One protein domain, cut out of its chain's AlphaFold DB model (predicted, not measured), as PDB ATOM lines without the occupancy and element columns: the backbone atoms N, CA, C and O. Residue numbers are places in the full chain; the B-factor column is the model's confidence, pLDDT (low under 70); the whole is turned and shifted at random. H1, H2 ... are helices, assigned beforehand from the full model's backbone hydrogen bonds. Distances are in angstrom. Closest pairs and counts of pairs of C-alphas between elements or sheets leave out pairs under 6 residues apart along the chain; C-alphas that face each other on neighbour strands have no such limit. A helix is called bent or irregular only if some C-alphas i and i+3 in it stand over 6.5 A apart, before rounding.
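AT A GLANCE: This is residues 6 to 87 and 196 to 215 of the 221 residues of an uncharacterized protein of Colletotrichum gloeosporioides (strain Cg-14) (UniProt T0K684). A helical hairpin of H2 and H3 makes the core, with H5 packed on H3, H6 packed on H2 and the short H4 also on H2. The long axis runs from H1 at one end to the loop of residues 52 to 71 at the other. The printed part has 102 residues with six named helices, H1 to H6 in chain order, and no named strand; the class is all helix. It is compact, with a radius of gyration of the C-alphas of 13.2 A, and elongated, spanning 43 by 26 by 23 A.

IN THESE COORDINATES: H3, residues 38 to 51, is 19.8 A long and begins at C-alpha 38 (52.421, -11.701, -35.134). H6, residues 201 to 214, is also 19.8 A long and ends at C-alpha 214 (48.124, -10.834, -46.718). H2 is residues 25 to 35, 15.3 A; H5 residues 79 to 87, 12.2 A; H4 residues 72 to 75, 5.0 A. H1, residues 6 to 17, 16.6 A, is only just irregular: C-alphas 11 and 14 are 7.0 A apart.

HOW THE PARTS SIT: H2 and H3 touch as a hairpin, at a shallow tilt of 14 degrees, opposite ways; the closest C-alphas, Ala 32 and Phe 41, are 5.0 A apart. H3 touches H5 with residues 45 to 50 alone, closest at Ala 49 and Ile 83, 5.2 A, at a steep tilt of 52 degrees. H2 touches H6 at Ile 35 and Ser 214, 5.6 A, and H4 at Trp 30 and Leu 74, 5.5 A. H1 and H2 are near each other; H1 and H5 are apart. Every O i to N i+4 pair is within hydrogen-bond range in H2, H3, H5 and H6; H1 has 4 of 8, and H4 is too short.

THE WHOLE: The farthest C-alphas, Pro 7 and Glu 56, are 43.3 A apart. Residues 88 to 195 are not printed; C-alphas 87 and 196 are 7.9 A apart across the cut. The link H3 to H4 is long. Residues 14 and 16 to 22 have pLDDT under 70.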
ATOM      1  N   ARG A   6      46.560  -5.822 -49.929       70.19
ATOM      2  CA  ARG A   6      47.808  -6.491 -50.329       70.19
ATOM      3  C   ARG A   6      48.704  -5.676 -51.284       70.19
ATOM      4  O   ARG A   6      49.912  -5.643 -51.041       70.19
ATOM      5  N   PRO A   7      48.184  -4.980 -52.318       73.69
ATOM      6  CA  PRO A   7      49.012  -4.150 -53.196       73.69
ATOM      7  C   PRO A   7      49.595  -2.911 -52.509       73.69
ATOM      8  O   PRO A   7      50.530  -2.323 -53.027       73.69
ATOM      9  N   TRP A   8      49.067  -2.498 -51.360       76.06
ATOM     10  CA  TRP A   8      49.519  -1.305 -50.638       76.06
ATOM     11  C   TRP A   8      50.393  -1.661 -49.440       76.06
ATOM     12  O   TRP A   8      51.302  -0.912 -49.086       76.06
ATOM     13  N   LEU A   9      50.184  -2.853 -48.877       74.94
ATOM     14  CA  LEU A   9      50.870  -3.339 -47.688       74.94
ATOM     15  C   LEU A   9      52.395  -3.258 -47.799       74.94
ATOM     16  O   LEU A   9      53.045  -2.777 -46.880       74.94
ATOM     17  N   HIS A  10      52.965  -3.670 -48.937       71.31
ATOM     18  CA  HIS A  10      54.418  -3.663 -49.147       71.31
ATOM     19  C   HIS A  10      55.029  -2.256 -49.064       71.31
ATOM     20  O   HIS A  10      56.176  -2.118 -48.646       71.31
ATOM     21  N   LYS A  11      54.261  -1.213 -49.408       76.12
ATOM     22  CA  LYS A  11      54.694   0.184 -49.278       76.12
ATOM     23  C   LYS A  11      54.611   0.674 -47.839       76.12
ATOM     24  O   LYS A  11      55.381   1.546 -47.464       76.12
ATOM     25  N   TRP A  12      53.692   0.135 -47.041       74.62
ATOM     26  CA  TRP A  12      53.465   0.561 -45.657       74.62
ATOM     27  C   TRP A  12      54.347  -0.176 -44.648       74.62
ATOM     28  O   TRP A  12      54.688   0.400 -43.622       74.62
ATOM     29  N   VAL A  13      54.763  -1.414 -44.943       71.38
ATOM     30  CA  VAL A  13      55.572  -2.257 -44.040       71.38
ATOM     31  C   VAL A  13      56.795  -1.538 -43.448       71.38
ATOM     32  O   VAL A  13      56.982  -1.649 -42.234       71.38
ATOM     33  N   PRO A  14      57.625  -0.806 -44.223       69.94
ATOM     34  CA  PRO A  14      58.786  -0.117 -43.660       69.94
ATOM     35  C   PRO A  14      58.391   0.936 -42.622       69.94
ATOM     36  O   PRO A  14      59.035   1.044 -41.584       69.94
ATOM     37  N   TYR A  15      57.292   1.651 -42.872       70.62
ATOM     38  CA  TYR A  15      56.763   2.647 -41.948       70.62
ATOM     39  C   TYR A  15      56.198   1.973 -40.705       70.62
ATOM     40  O   TYR A  15      56.575   2.356 -39.612       70.62
ATOM     41  N   LEU A  16      55.402   0.908 -40.842       68.19
ATOM     42  CA  LEU A  16      54.808   0.197 -39.700       68.19
ATOM     43  C   LEU A  16      55.855  -0.354 -38.719       68.19
ATOM     44  O   LEU A  16      55.633  -0.347 -37.512       68.19
ATOM     45  N   LYS A  17      57.021  -0.788 -39.215       64.19
ATOM     46  CA  LYS A  17      58.137  -1.261 -38.375       64.19
ATOM     47  C   LYS A  17      58.822  -0.145 -37.571       64.19
ATOM     48  O   LYS A  17      59.476  -0.449 -36.583       64.19
ATOM     49  N   ALA A  18      58.664   1.117 -37.971       60.78
ATOM     50  CA  ALA A  18      59.234   2.283 -37.293       60.78
ATOM     51  C   ALA A  18      58.284   2.919 -36.256       60.78
ATOM     52  O   ALA A  18      58.653   3.890 -35.601       60.78
ATOM     53  N   ILE A  19      57.074   2.367 -36.078       61.34
ATOM     54  CA  ILE A  19      56.012   2.904 -35.213       61.34
ATOM     55  C   ILE A  19      55.922   2.265 -33.792       61.34
ATOM     56  O   ILE A  19      54.856   2.332 -33.185       61.34
ATOM     57  N   PRO A  20      56.961   1.679 -33.151       55.34
ATOM     58  CA  PRO A  20      56.824   1.243 -31.750       55.34
ATOM     59  C   PRO A  20      56.408   2.349 -30.756       55.34
ATOM     60  O   PRO A  20      55.953   2.039 -29.661       55.34
ATOM     61  N   CYS A  21      56.494   3.629 -31.139       58.88
ATOM     62  CA  CYS A  21      56.167   4.776 -30.284       58.88
ATOM     63  C   CYS A  21      54.858   5.506 -30.653       58.88
ATOM     64  O   CYS A  21      54.691   6.663 -30.269       58.88
ATOM     65  N   SER A  22      53.938   4.899 -31.415       68.38
ATOM     66  CA  SER A  22      52.674   5.585 -31.746       68.38
ATOM     67  C   SER A  22      51.808   5.848 -30.506       68.38
ATOM     68  O   SER A  22      51.733   4.986 -29.620       68.38
ATOM     69  N   PRO A  23      51.115   7.002 -30.453       73.44
ATOM     70  CA  PRO A  23      50.023   7.219 -29.508       73.44
ATOM     71  C   PRO A  23      48.835   6.274 -29.782       73.44
ATOM     72  O   PRO A  23      48.245   5.746 -28.848       73.44
ATOM     73  N   HIS A  24      48.558   5.948 -31.048       84.00
ATOM     74  CA  HIS A  24      47.462   5.069 -31.484       84.00
ATOM     75  C   HIS A  24      47.880   3.591 -31.506       84.00
ATOM     76  O   HIS A  24      47.982   2.956 -32.566       84.00
ATOM     77  N   LYS A  25      48.228   3.051 -30.335       87.75
ATOM     78  CA  LYS A  25      48.663   1.650 -30.189       87.75
ATOM     79  C   LYS A  25      47.540   0.655 -30.479       87.75
ATOM     80  O   LYS A  25      47.799  -0.424 -31.003       87.75
ATOM     81  N   ASP A  26      46.307   1.029 -30.175       88.88
ATOM     82  CA  ASP A  26      45.091   0.271 -30.450       88.88
ATOM     83  C   ASP A  26      44.903   0.018 -31.957       88.88
ATOM     84  O   ASP A  26      44.740  -1.127 -32.392       88.88
ATOM     85  N   LEU A  27      45.047   1.066 -32.774       87.94
ATOM     86  CA  LEU A  27      44.971   0.971 -34.228       87.94
ATOM     87  C   LEU A  27      46.118   0.126 -34.788       87.94
ATOM     88  O   LEU A  27      45.905  -0.707 -35.670       87.94
ATOM     89  N   LEU A  28      47.337   0.313 -34.273       88.94
ATOM     90  CA  LEU A  28      48.496  -0.460 -34.717       88.94
ATOM     91  C   LEU A  28      48.349  -1.951 -34.379       88.94
ATOM     92  O   LEU A  28      48.686  -2.796 -35.210       88.94
ATOM     93  N   ALA A  29      47.812  -2.281 -33.200       92.00
ATOM     94  CA  ALA A  29      47.498  -3.653 -32.821       92.00
ATOM     95  C   ALA A  29      46.463  -4.261 -33.778       92.00
ATOM     96  O   ALA A  29      46.679  -5.356 -34.296       92.00
ATOM     97  N   TRP A  30      45.386  -3.538 -34.091       92.19
ATOM     98  CA  TRP A  30      44.395  -4.012 -35.059       92.19
ATOM     99  C   TRP A  30      44.987  -4.212 -36.468       92.19
ATOM    100  O   TRP A  30      44.758  -5.246 -37.094       92.19
ATOM    101  N   ILE A  31      45.814  -3.284 -36.960       89.25
ATOM    102  CA  ILE A  31      46.493  -3.443 -38.257       89.25
ATOM    103  C   ILE A  31      47.382  -4.691 -38.245       89.25
ATOM    104  O   ILE A  31      47.337  -5.489 -39.185       89.25
ATOM    105  N   ALA A  32      48.178  -4.884 -37.190       91.19
ATOM    106  CA  ALA A  32      49.061  -6.040 -37.056       91.19
ATOM    107  C   ALA A  32      48.278  -7.362 -37.023       91.19
ATOM    108  O   ALA A  32      48.699  -8.342 -37.649       91.19
ATOM    109  N   TRP A  33      47.124  -7.365 -36.354       93.75
ATOM    110  CA  TRP A  33      46.176  -8.472 -36.328       93.75
ATOM    111  C   TRP A  33      45.661  -8.821 -37.729       93.75
ATOM    112  O   TRP A  33      45.831  -9.958 -38.181       93.75
ATOM    113  N   GLU A  34      45.116  -7.840 -38.455       92.12
ATOM    114  CA  GLU A  34      44.558  -8.040 -39.797       92.12
ATOM    115  C   GLU A  34      45.611  -8.576 -40.770       92.12
ATOM    116  O   GLU A  34      45.351  -9.489 -41.550       92.12
ATOM    117  N   ILE A  35      46.839  -8.063 -40.731       90.38
ATOM    118  CA  ILE A  35      47.866  -8.470 -41.698       90.38
ATOM    119  C   ILE A  35      48.624  -9.742 -41.293       90.38
ATOM    120  O   ILE A  35      49.432 -10.242 -42.083       90.38
ATOM    121  N   GLY A  36      48.380 -10.275 -40.094       90.94
ATOM    122  CA  GLY A  36      49.104 -11.423 -39.544       90.94
ATOM    123  C   GLY A  36      50.561 -11.122 -39.173       90.94
ATOM    124  O   GLY A  36      51.423 -12.003 -39.269       90.94
ATOM    125  N   ALA A  37      50.863  -9.884 -38.771       89.81
ATOM    126  CA  ALA A  37      52.180  -9.479 -38.281       89.81
ATOM    127  C   ALA A  37      52.340  -9.836 -36.791       89.81
ATOM    128  O   ALA A  37      52.409  -8.966 -35.931       89.81
ATOM    129  N   GLU A  38      52.426 -11.135 -36.496       91.44
ATOM    130  CA  GLU A  38      52.421 -11.701 -35.134       91.44
ATOM    131  C   GLU A  38      53.407 -11.039 -34.157       91.44
ATOM    132  O   GLU A  38      53.019 -10.672 -33.051       91.44
ATOM    133  N   GLN A  39      54.661 -10.821 -34.568       88.81
ATOM    134  CA  GLN A  39      55.665 -10.164 -33.720       88.81
ATOM    135  C   GLN A  39      55.284  -8.715 -33.389       88.81
ATOM    136  O   GLN A  39      55.416  -8.290 -32.247       88.81
ATOM    137  N   MET A  40      54.771  -7.973 -34.375       89.38
ATOM    138  CA  MET A  40      54.310  -6.598 -34.177       89.38
ATOM    139  C   MET A  40      53.087  -6.569 -33.264       89.38
ATOM    140  O   MET A  40      53.048  -5.775 -32.334       89.38
ATOM    141  N   PHE A  41      52.126  -7.467 -33.481       93.00
ATOM    142  CA  PHE A  41      50.936  -7.573 -32.643       93.00
ATOM    143  C   PHE A  41      51.295  -7.851 -31.182       93.00
ATOM    144  O   PHE A  41      50.846  -7.138 -30.289       93.00
ATOM    145  N   GLY A  42      52.165  -8.838 -30.942       93.25
ATOM    146  CA  GLY A  42      52.638  -9.165 -29.599       93.25
ATOM    147  C   GLY A  42      53.402  -8.018 -28.944       93.25
ATOM    148  O   GLY A  42      53.142  -7.695 -27.787       93.25
ATOM    149  N   HIS A  43      54.297  -7.364 -29.686       91.12
ATOM    150  CA  HIS A  43      55.064  -6.228 -29.180       91.12
ATOM    151  C   HIS A  43      54.157  -5.041 -28.819       91.12
ATOM    152  O   HIS A  43      54.269  -4.490 -27.727       91.12
ATOM    153  N   VAL A  44      53.196  -4.689 -29.678       92.25
ATOM    154  CA  VAL A  44      52.250  -3.597 -29.409       92.25
ATOM    155  C   VAL A  44      51.329  -3.939 -28.240       92.25
ATOM    156  O   VAL A  44      51.118  -3.097 -27.375       92.25
ATOM    157  N   ALA A  45      50.838  -5.177 -28.142       94.75
ATOM    158  CA  ALA A  45      50.028  -5.604 -27.003       94.75
ATOM    159  C   ALA A  45      50.808  -5.512 -25.676       94.75
ATOM    160  O   ALA A  45      50.266  -5.055 -24.667       94.75
ATOM    161  N   LYS A  46      52.093  -5.894 -25.670       93.81
ATOM    162  CA  LYS A  46      52.983  -5.716 -24.511       93.81
ATOM    163  C   LYS A  46      53.198  -4.234 -24.186       93.81
ATOM    164  O   LYS A  46      53.146  -3.861 -23.014       93.81
ATOM    165  N   ALA A  47      53.381  -3.388 -25.202       91.75
ATOM    166  CA  ALA A  47      53.518  -1.943 -25.030       91.75
ATOM    167  C   ALA A  47      52.254  -1.329 -24.410       91.75
ATOM    168  O   ALA A  47      52.363  -0.554 -23.467       91.75
ATOM    169  N   ILE A  48      51.061  -1.726 -24.871       93.69
ATOM    170  CA  ILE A  48      49.783  -1.309 -24.274       93.69
ATOM    171  C   ILE A  48      49.723  -1.733 -22.800       93.69
ATOM    172  O   ILE A  48      49.470  -0.899 -21.935       93.69
ATOM    173  N   ALA A  49      50.020  -2.999 -22.485       93.38
ATOM    174  CA  ALA A  49      49.995  -3.495 -21.103       93.38
ATOM    175  C   ALA A  49      50.916  -2.689 -20.164       93.38
ATOM    176  O   ALA A  49      50.572  -2.453 -19.000       93.38
ATOM    177  N   ARG A  50      52.077  -2.274 -20.684       92.38
ATOM    178  CA  ARG A  50      53.123  -1.535 -19.971       92.38
ATOM    179  C   ARG A  50      52.809  -0.048 -19.806       92.38
ATOM    180  O   ARG A  50      52.982   0.494 -18.715       92.38
ATOM    181  N   GLU A  51      52.385   0.613 -20.873       91.62
ATOM    182  CA  GLU A  51      52.366   2.078 -20.957       91.62
ATOM    183  C   GLU A  51      50.987   2.684 -20.711       91.62
ATOM    184  O   GLU A  51      50.903   3.825 -20.261       91.62
ATOM    185  N   CYS A  52      49.909   1.941 -20.961       93.00
ATOM    186  CA  CYS A  52      48.561   2.454 -20.759       93.00
ATOM    187  C   CYS A  52      48.143   2.392 -19.283       93.00
ATOM    188  O   CYS A  52      48.597   1.547 -18.498       93.00
ATOM    189  N   ARG A  53      47.267   3.326 -18.910       95.00
ATOM    190  CA  ARG A  53      46.600   3.379 -17.604       95.00
ATOM    191  C   ARG A  53      45.341   2.512 -17.613       95.00
ATOM    192  O   ARG A  53      44.929   2.033 -18.670       95.00
ATOM    193  N   VAL A  54      44.757   2.297 -16.439       95.75
ATOM    194  CA  VAL A  54      43.474   1.599 -16.290       95.75
ATOM    195  C   VAL A  54      42.491   2.414 -15.453       95.75
ATOM    196  O   VAL A  54      42.919   3.195 -14.603       95.75
ATOM    197  N   ASN A  55      41.191   2.228 -15.686       95.12
ATOM    198  CA  ASN A  55      40.135   2.751 -14.812       95.12
ATOM    199  C   ASN A  55      39.927   1.860 -13.571       95.12
ATOM    200  O   ASN A  55      40.641   0.875 -13.358       95.12
ATOM    201  N   GLU A  56      38.957   2.228 -12.732       92.81
ATOM    202  CA  GLU A  56      38.616   1.512 -11.495       92.81
ATOM    203  C   GLU A  56      38.088   0.095 -11.767       92.81
ATOM    204  O   GLU A  56      38.284  -0.815 -10.959       92.81
ATOM    205  N   GLU A  57      37.508  -0.122 -12.946       91.75
ATOM    206  CA  GLU A  57      37.040  -1.411 -13.451       91.75
ATOM    207  C   GLU A  57      38.186  -2.306 -13.959       91.75
ATOM    208  O   GLU A  57      37.984  -3.490 -14.240       91.75
ATOM    209  N   GLY A  58      39.408  -1.771 -14.048       90.69
ATOM    210  CA  GLY A  58      40.590  -2.479 -14.538       90.69
ATOM    211  C   GLY A  58      40.691  -2.548 -16.064       90.69
ATOM    212  O   GLY A  58      41.494  -3.322 -16.591       90.69
ATOM    213  N   GLU A  59      39.901  -1.750 -16.776       93.56
ATOM    214  CA  GLU A  59      39.917  -1.640 -18.230       93.56
ATOM    215  C   GLU A  59      41.047  -0.724 -18.682       93.56
ATOM    216  O   GLU A  59      41.314   0.312 -18.077       93.56
ATOM    217  N   VAL A  60      41.716  -1.106 -19.767       94.25
ATOM    218  CA  VAL A  60      42.820  -0.327 -20.332       94.25
ATOM    219  C   VAL A  60      42.280   0.907 -21.038       94.25
ATOM    220  O   VAL A  60      41.374   0.795 -21.861       94.25
ATOM    221  N   LEU A  61      42.874   2.058 -20.736       93.88
ATOM    222  CA  LEU A  61      42.506   3.346 -21.310       93.88
ATOM    223  C   LEU A  61      43.393   3.696 -22.507       93.88
ATOM    224  O   LEU A  61      44.592   3.390 -22.518       93.88
ATOM    225  N   ASP A  62      42.801   4.341 -23.505       90.50
ATOM    226  CA  ASP A  62      43.508   4.931 -24.637       90.50
ATOM    227  C   ASP A  62      44.157   6.283 -24.278       90.50
ATOM    228  O   ASP A  62      44.296   6.652 -23.108       90.50
ATOM    229  N   THR A  63      44.632   7.007 -25.293       87.06
ATOM    230  CA  THR A  63      45.275   8.317 -25.114       87.06
ATOM    231  C   THR A  63      44.315   9.429 -24.716       87.06
ATOM    232  O   THR A  63      44.767  10.416 -24.137       87.06
ATOM    233  N   ASP A  64      43.028   9.274 -25.016       89.12
ATOM    234  CA  ASP A  64      41.977  10.232 -24.680       89.12
ATOM    235  C   ASP A  64      41.377   9.946 -23.290       89.12
ATOM    236  O   ASP A  64      40.622  10.754 -22.753       89.12
ATOM    237  N   GLY A  65      41.787   8.836 -22.663       91.00
ATOM    238  CA  GLY A  65      41.322   8.402 -21.349       91.00
ATOM    239  C   GLY A  65      40.069   7.534 -21.410       91.00
ATOM    240  O   GLY A  65      39.496   7.236 -20.364       91.00
ATOM    241  N   GLU A  66      39.664   7.106 -22.605       93.56
ATOM    242  CA  GLU A  66      38.488   6.275 -22.820       93.56
ATOM    243  C   GLU A  66      38.856   4.782 -22.792       93.56
ATOM    244  O   GLU A  66      39.973   4.398 -23.158       93.56
ATOM    245  N   PRO A  67      37.943   3.892 -22.364       94.81
ATOM    246  CA  PRO A  67      38.197   2.458 -22.386       94.81
ATOM    247  C   PRO A  67      38.476   1.946 -23.807       94.81
ATOM    248  O   PRO A  67      37.622   2.023 -24.689       94.81
ATOM    249  N   MET A  68      39.627   1.297 -24.020       93.94
ATOM    250  CA  MET A  68      40.024   0.741 -25.328       93.94
ATOM    251  C   MET A  68      39.026  -0.279 -25.887       93.94
ATOM    252  O   MET A  68      38.989  -0.513 -27.093       93.94
ATOM    253  N   ARG A  69      38.198  -0.885 -25.031       93.31
ATOM    254  CA  ARG A  69      37.106  -1.780 -25.447       93.31
ATOM    255  C   ARG A  69      36.040  -1.094 -26.308       93.31
ATOM    256  O   ARG A  69      35.283  -1.778 -26.984       93.31
ATOM    257  N   LEU A  70      35.974   0.242 -26.300       92.44
ATOM    258  CA  LEU A  70      35.109   1.007 -27.200       92.44
ATOM    259  C   LEU A  70      35.603   0.947 -28.656       92.44
ATOM    260  O   LEU A  70      34.807   1.108 -29.584       92.44
ATOM    261  N   ASN A  71      36.886   0.639 -28.882       91.19
ATOM    262  CA  ASN A  71      37.395   0.295 -30.202       91.19
ATOM    263  C   ASN A  71      36.943  -1.127 -30.575       91.19
ATOM    264  O   ASN A  71      37.636  -2.118 -30.334       91.19
ATOM    265  N   VAL A  72      35.775  -1.209 -31.219       91.75
ATOM    266  CA  VAL A  72      35.132  -2.470 -31.635       91.75
ATOM    267  C   VAL A  72      36.026  -3.373 -32.489       91.75
ATOM    268  O   VAL A  72      35.860  -4.591 -32.482       91.75
ATOM    269  N   TYR A  73      36.984  -2.803 -33.225       91.06
ATOM    270  CA  TYR A  73      37.896  -3.572 -34.071       91.06
ATOM    271  C   TYR A  73      38.970  -4.280 -33.251       91.06
ATOM    272  O   TYR A  73      39.312  -5.425 -33.546       91.06
ATOM    273  N   LEU A  74      39.489  -3.613 -32.217       92.19
ATOM    274  CA  LEU A  74      40.451  -4.203 -31.297       92.19
ATOM    275  C   LEU A  74      39.770  -5.192 -30.347       92.19
ATOM    276  O   LEU A  74      40.301  -6.281 -30.127       92.19
ATOM    277  N   ASP A  75      38.589  -4.851 -29.830       93.50
ATOM    278  CA  ASP A  75      37.821  -5.712 -28.925       93.50
ATOM    279  C   ASP A  75      37.480  -7.061 -29.577       93.50
ATOM    280  O   ASP A  75      37.704  -8.122 -28.993       93.50
ATOM    281  N   ALA A  76      37.100  -7.046 -30.861       92.88
ATOM    282  CA  ALA A  76      36.826  -8.252 -31.642       92.88
ATOM    283  C   ALA A  76      38.020  -9.225 -31.754       92.88
ATOM    284  O   ALA A  76      37.832 -10.399 -32.080       92.88
ATOM    285  N   THR A  77      39.252  -8.773 -31.486       93.56
ATOM    286  CA  THR A  77      40.435  -9.653 -31.453       93.56
ATOM    287  C   THR A  77      40.538 -10.465 -30.153       93.56
ATOM    288  O   THR A  77      41.297 -11.438 -30.091       93.56
ATOM    289  N   GLY A  78      39.822 -10.061 -29.097       94.81
ATOM    290  CA  GLY A  78      39.922 -10.630 -27.750       94.81
ATOM    291  C   GLY A  78      41.261 -10.362 -27.049       94.81
ATOM    292  O   GLY A  78      41.609 -11.051 -26.092       94.81
ATOM    293  N   ILE A  79      42.078  -9.420 -27.541       95.94
ATOM    294  CA  ILE A  79      43.420  -9.157 -26.990       95.94
ATOM    295  C   ILE A  79      43.394  -8.415 -25.655       95.94
ATOM    296  O   ILE A  79      44.323  -8.563 -24.861       95.94
ATOM    297  N   LEU A  80      42.331  -7.654 -25.385       95.69
ATOM    298  CA  LEU A  80      42.223  -6.811 -24.194       95.69
ATOM    299  C   LEU A  80      42.271  -7.635 -22.896       95.69
ATOM    300  O   LEU A  80      42.986  -7.255 -21.971       95.69
ATOM    301  N   ASP A  81      41.658  -8.821 -22.864       94.75
ATOM    302  CA  ASP A  81      41.759  -9.756 -21.729       94.75
ATOM    303  C   ASP A  81      43.195 -10.256 -21.511       94.75
ATOM    304  O   ASP A  81      43.675 -10.417 -20.384       94.75
ATOM    305  N   GLY A  82      43.901 -10.520 -22.612       95.88
ATOM    306  CA  GLY A  82      45.314 -10.880 -22.605       95.88
ATOM    307  C   GLY A  82      46.180  -9.775 -22.009       95.88
ATOM    308  O   GLY A  82      47.016 -10.046 -21.145       95.88
ATOM    309  N   ILE A  83      45.932  -8.534 -22.426       95.62
ATOM    310  CA  ILE A  83      46.628  -7.332 -21.958       95.62
ATOM    311  C   ILE A  83      46.354  -7.106 -20.469       95.62
ATOM    312  O   ILE A  83      47.302  -6.962 -19.694       95.62
ATOM    313  N   ALA A  84      45.089  -7.153 -20.045       94.25
ATOM    314  CA  ALA A  84      44.694  -6.992 -18.646       94.25
ATOM    315  C   ALA A  84      45.367  -8.040 -17.743       94.25
ATOM    316  O   ALA A  84      45.917  -7.714 -16.689       94.25
ATOM    317  N   ARG A  85      45.411  -9.303 -18.186       94.50
ATOM    318  CA  ARG A  85      46.103 -10.387 -17.475       94.50
ATOM    319  C   ARG A  85      47.615 -10.181 -17.411       94.50
ATOM    320  O   ARG A  85      48.188 -10.315 -16.329       94.50
ATOM    321  N   ALA A  86      48.264  -9.865 -18.531       93.69
ATOM    322  CA  ALA A  86      49.707  -9.615 -18.573       93.69
ATOM    323  C   ALA A  86      50.094  -8.477 -17.620       93.69
ATOM    324  O   ALA A  86      51.024  -8.605 -16.823       93.69
ATOM    325  N   ARG A  87      49.300  -7.407 -17.632       93.12
ATOM    326  CA  ARG A  87      49.446  -6.259 -16.748       93.12
ATOM    327  C   ARG A  87      49.245  -6.615 -15.275       93.12
ATOM    328  O   ARG A  87      50.084  -6.262 -14.452       93.12
ATOM    329  N   PRO A 196      54.989 -10.521 -19.698       87.81
ATOM    330  CA  PRO A 196      54.192 -11.691 -20.044       87.81
ATOM    331  C   PRO A 196      53.468 -11.473 -21.373       87.81
ATOM    332  O   PRO A 196      52.871 -10.418 -21.584       87.81
ATOM    333  N   SER A 197      53.503 -12.467 -22.264       92.12
ATOM    334  CA  SER A 197      52.821 -12.360 -23.556       92.12
ATOM    335  C   SER A 197      51.307 -12.181 -23.359       92.12
ATOM    336  O   SER A 197      50.674 -13.051 -22.754       92.12
ATOM    337  N   PRO A 198      50.702 -11.110 -23.904       94.38
ATOM    338  CA  PRO A 198      49.249 -10.946 -23.925       94.38
ATOM    339  C   PRO A 198      48.562 -11.852 -24.954       94.38
ATOM    340  O   PRO A 198      47.364 -12.098 -24.858       94.38
ATOM    341  N   VAL A 199      49.310 -12.327 -25.953       95.81
ATOM    342  CA  VAL A 199      48.772 -13.043 -27.112       95.81
ATOM    343  C   VAL A 199      48.534 -14.510 -26.769       95.81
ATOM    344  O   VAL A 199      49.437 -15.203 -26.295       95.81
ATOM    345  N   THR A 200      47.325 -14.995 -27.044       95.56
ATOM    346  CA  THR A 200      46.939 -16.396 -26.856       95.56
ATOM    347  C   THR A 200      47.353 -17.270 -28.041       95.56
ATOM    348  O   THR A 200      47.627 -16.795 -29.145       95.56
ATOM    349  N   GLN A 201      47.337 -18.590 -27.845       94.56
ATOM    350  CA  GLN A 201      47.599 -19.537 -28.930       94.56
ATOM    351  C   GLN A 201      46.592 -19.395 -30.086       94.56
ATOM    352  O   GLN A 201      46.999 -19.393 -31.246       94.56
ATOM    353  N   SER A 202      45.298 -19.227 -29.787       94.75
ATOM    354  CA  SER A 202      44.253 -19.079 -30.811       94.75
ATOM    355  C   SER A 202      44.432 -17.805 -31.643       94.75
ATOM    356  O   SER A 202      44.247 -17.820 -32.861       94.75
ATOM    357  N   GLN A 203      44.869 -16.714 -31.011       95.00
ATOM    358  CA  GLN A 203      45.261 -15.484 -31.699       95.00
ATOM    359  C   GLN A 203      46.477 -15.712 -32.606       95.00
ATOM    360  O   GLN A 203      46.476 -15.278 -33.758       95.00
ATOM    361  N   GLY A 204      47.481 -16.458 -32.134       94.50
ATOM    362  CA  GLY A 204      48.629 -16.869 -32.948       94.50
ATOM    363  C   GLY A 204      48.225 -17.682 -34.185       94.50
ATOM    364  O   GLY A 204      48.685 -17.417 -35.296       94.50
ATOM    365  N   GLU A 205      47.314 -18.643 -34.032       95.25
ATOM    366  CA  GLU A 205      46.781 -19.449 -35.140       95.25
ATOM    367  C   GLU A 205      46.005 -18.600 -36.158       95.25
ATOM    368  O   GLU A 205      46.215 -18.735 -37.370       95.25
ATOM    369  N   HIS A 206      45.173 -17.666 -35.684       94.56
ATOM    370  CA  HIS A 206      44.484 -16.706 -36.546       94.56
ATOM    371  C   HIS A 206      45.477 -15.872 -37.361       94.56
ATOM    372  O   HIS A 206      45.360 -15.778 -38.587       94.56
ATOM    373  N   MET A 207      46.486 -15.296 -36.707       93.88
ATOM    374  CA  MET A 207      47.470 -14.450 -37.376       93.88
ATOM    375  C   MET A 207      48.302 -15.226 -38.394       93.88
ATOM    376  O   MET A 207      48.563 -14.704 -39.476       93.88
ATOM    377  N   LYS A 208      48.652 -16.492 -38.130       93.00
ATOM    378  CA  LYS A 208      49.303 -17.362 -39.128       93.00
ATOM    379  C   LYS A 208      48.445 -17.517 -40.387       93.00
ATOM    380  O   LYS A 208      48.973 -17.437 -41.501       93.00
ATOM    381  N   LYS A 209      47.124 -17.668 -40.233       92.44
ATOM    382  CA  LYS A 209      46.183 -17.688 -41.363       92.44
ATOM    383  C   LYS A 209      46.163 -16.345 -42.093       92.44
ATOM    384  O   LYS A 209      46.342 -16.333 -43.310       92.44
ATOM    385  N   GLN A 210      46.025 -15.224 -41.383       90.88
ATOM    386  CA  GLN A 210      46.033 -13.892 -42.006       90.88
ATOM    387  C   GLN A 210      47.325 -13.607 -42.767       90.88
ATOM    388  O   GLN A 210      47.286 -13.141 -43.903       90.88
ATOM    389  N   LYS A 211      48.468 -13.989 -42.198       88.75
ATOM    390  CA  LYS A 211      49.794 -13.850 -42.803       88.75
ATOM    391  C   LYS A 211      49.886 -14.513 -44.181       88.75
ATOM    392  O   LYS A 211      50.523 -13.981 -45.092       88.75
ATOM    393  N   SER A 212      49.239 -15.671 -44.348       87.12
ATOM    394  CA  SER A 212      49.177 -16.390 -45.629       87.12
ATOM    395  C   SER A 212      48.340 -15.656 -46.684       87.12
ATOM    396  O   SER A 212      48.693 -15.670 -47.866       87.12
ATOM    397  N   ILE A 213      47.276 -14.973 -46.248       86.69
ATOM    398  CA  ILE A 213      46.338 -14.223 -47.093       86.69
ATOM    399  C   ILE A 213      46.958 -12.882 -47.507       86.69
ATOM    400  O   ILE A 213      46.963 -12.531 -48.690       86.69
ATOM    401  N   SER A 214      47.513 -12.154 -46.537       82.19
ATOM    402  CA  SER A 214      48.124 -10.834 -46.718       82.19
ATOM    403  C   SER A 214      49.436 -10.898 -47.502       82.19
ATOM    404  O   SER A 214      49.773  -9.967 -48.229       82.19
ATOM    405  N   GLY A 215      50.176 -12.005 -47.392       77.31
ATOM    406  CA  GLY A 215      51.483 -12.152 -48.022       77.31
ATOM    407  C   GLY A 215      52.611 -11.417 -47.292       77.31
ATOM    408  O   GLY A 215      53.657 -11.211 -47.905       77.31
TER     409      GLY A 215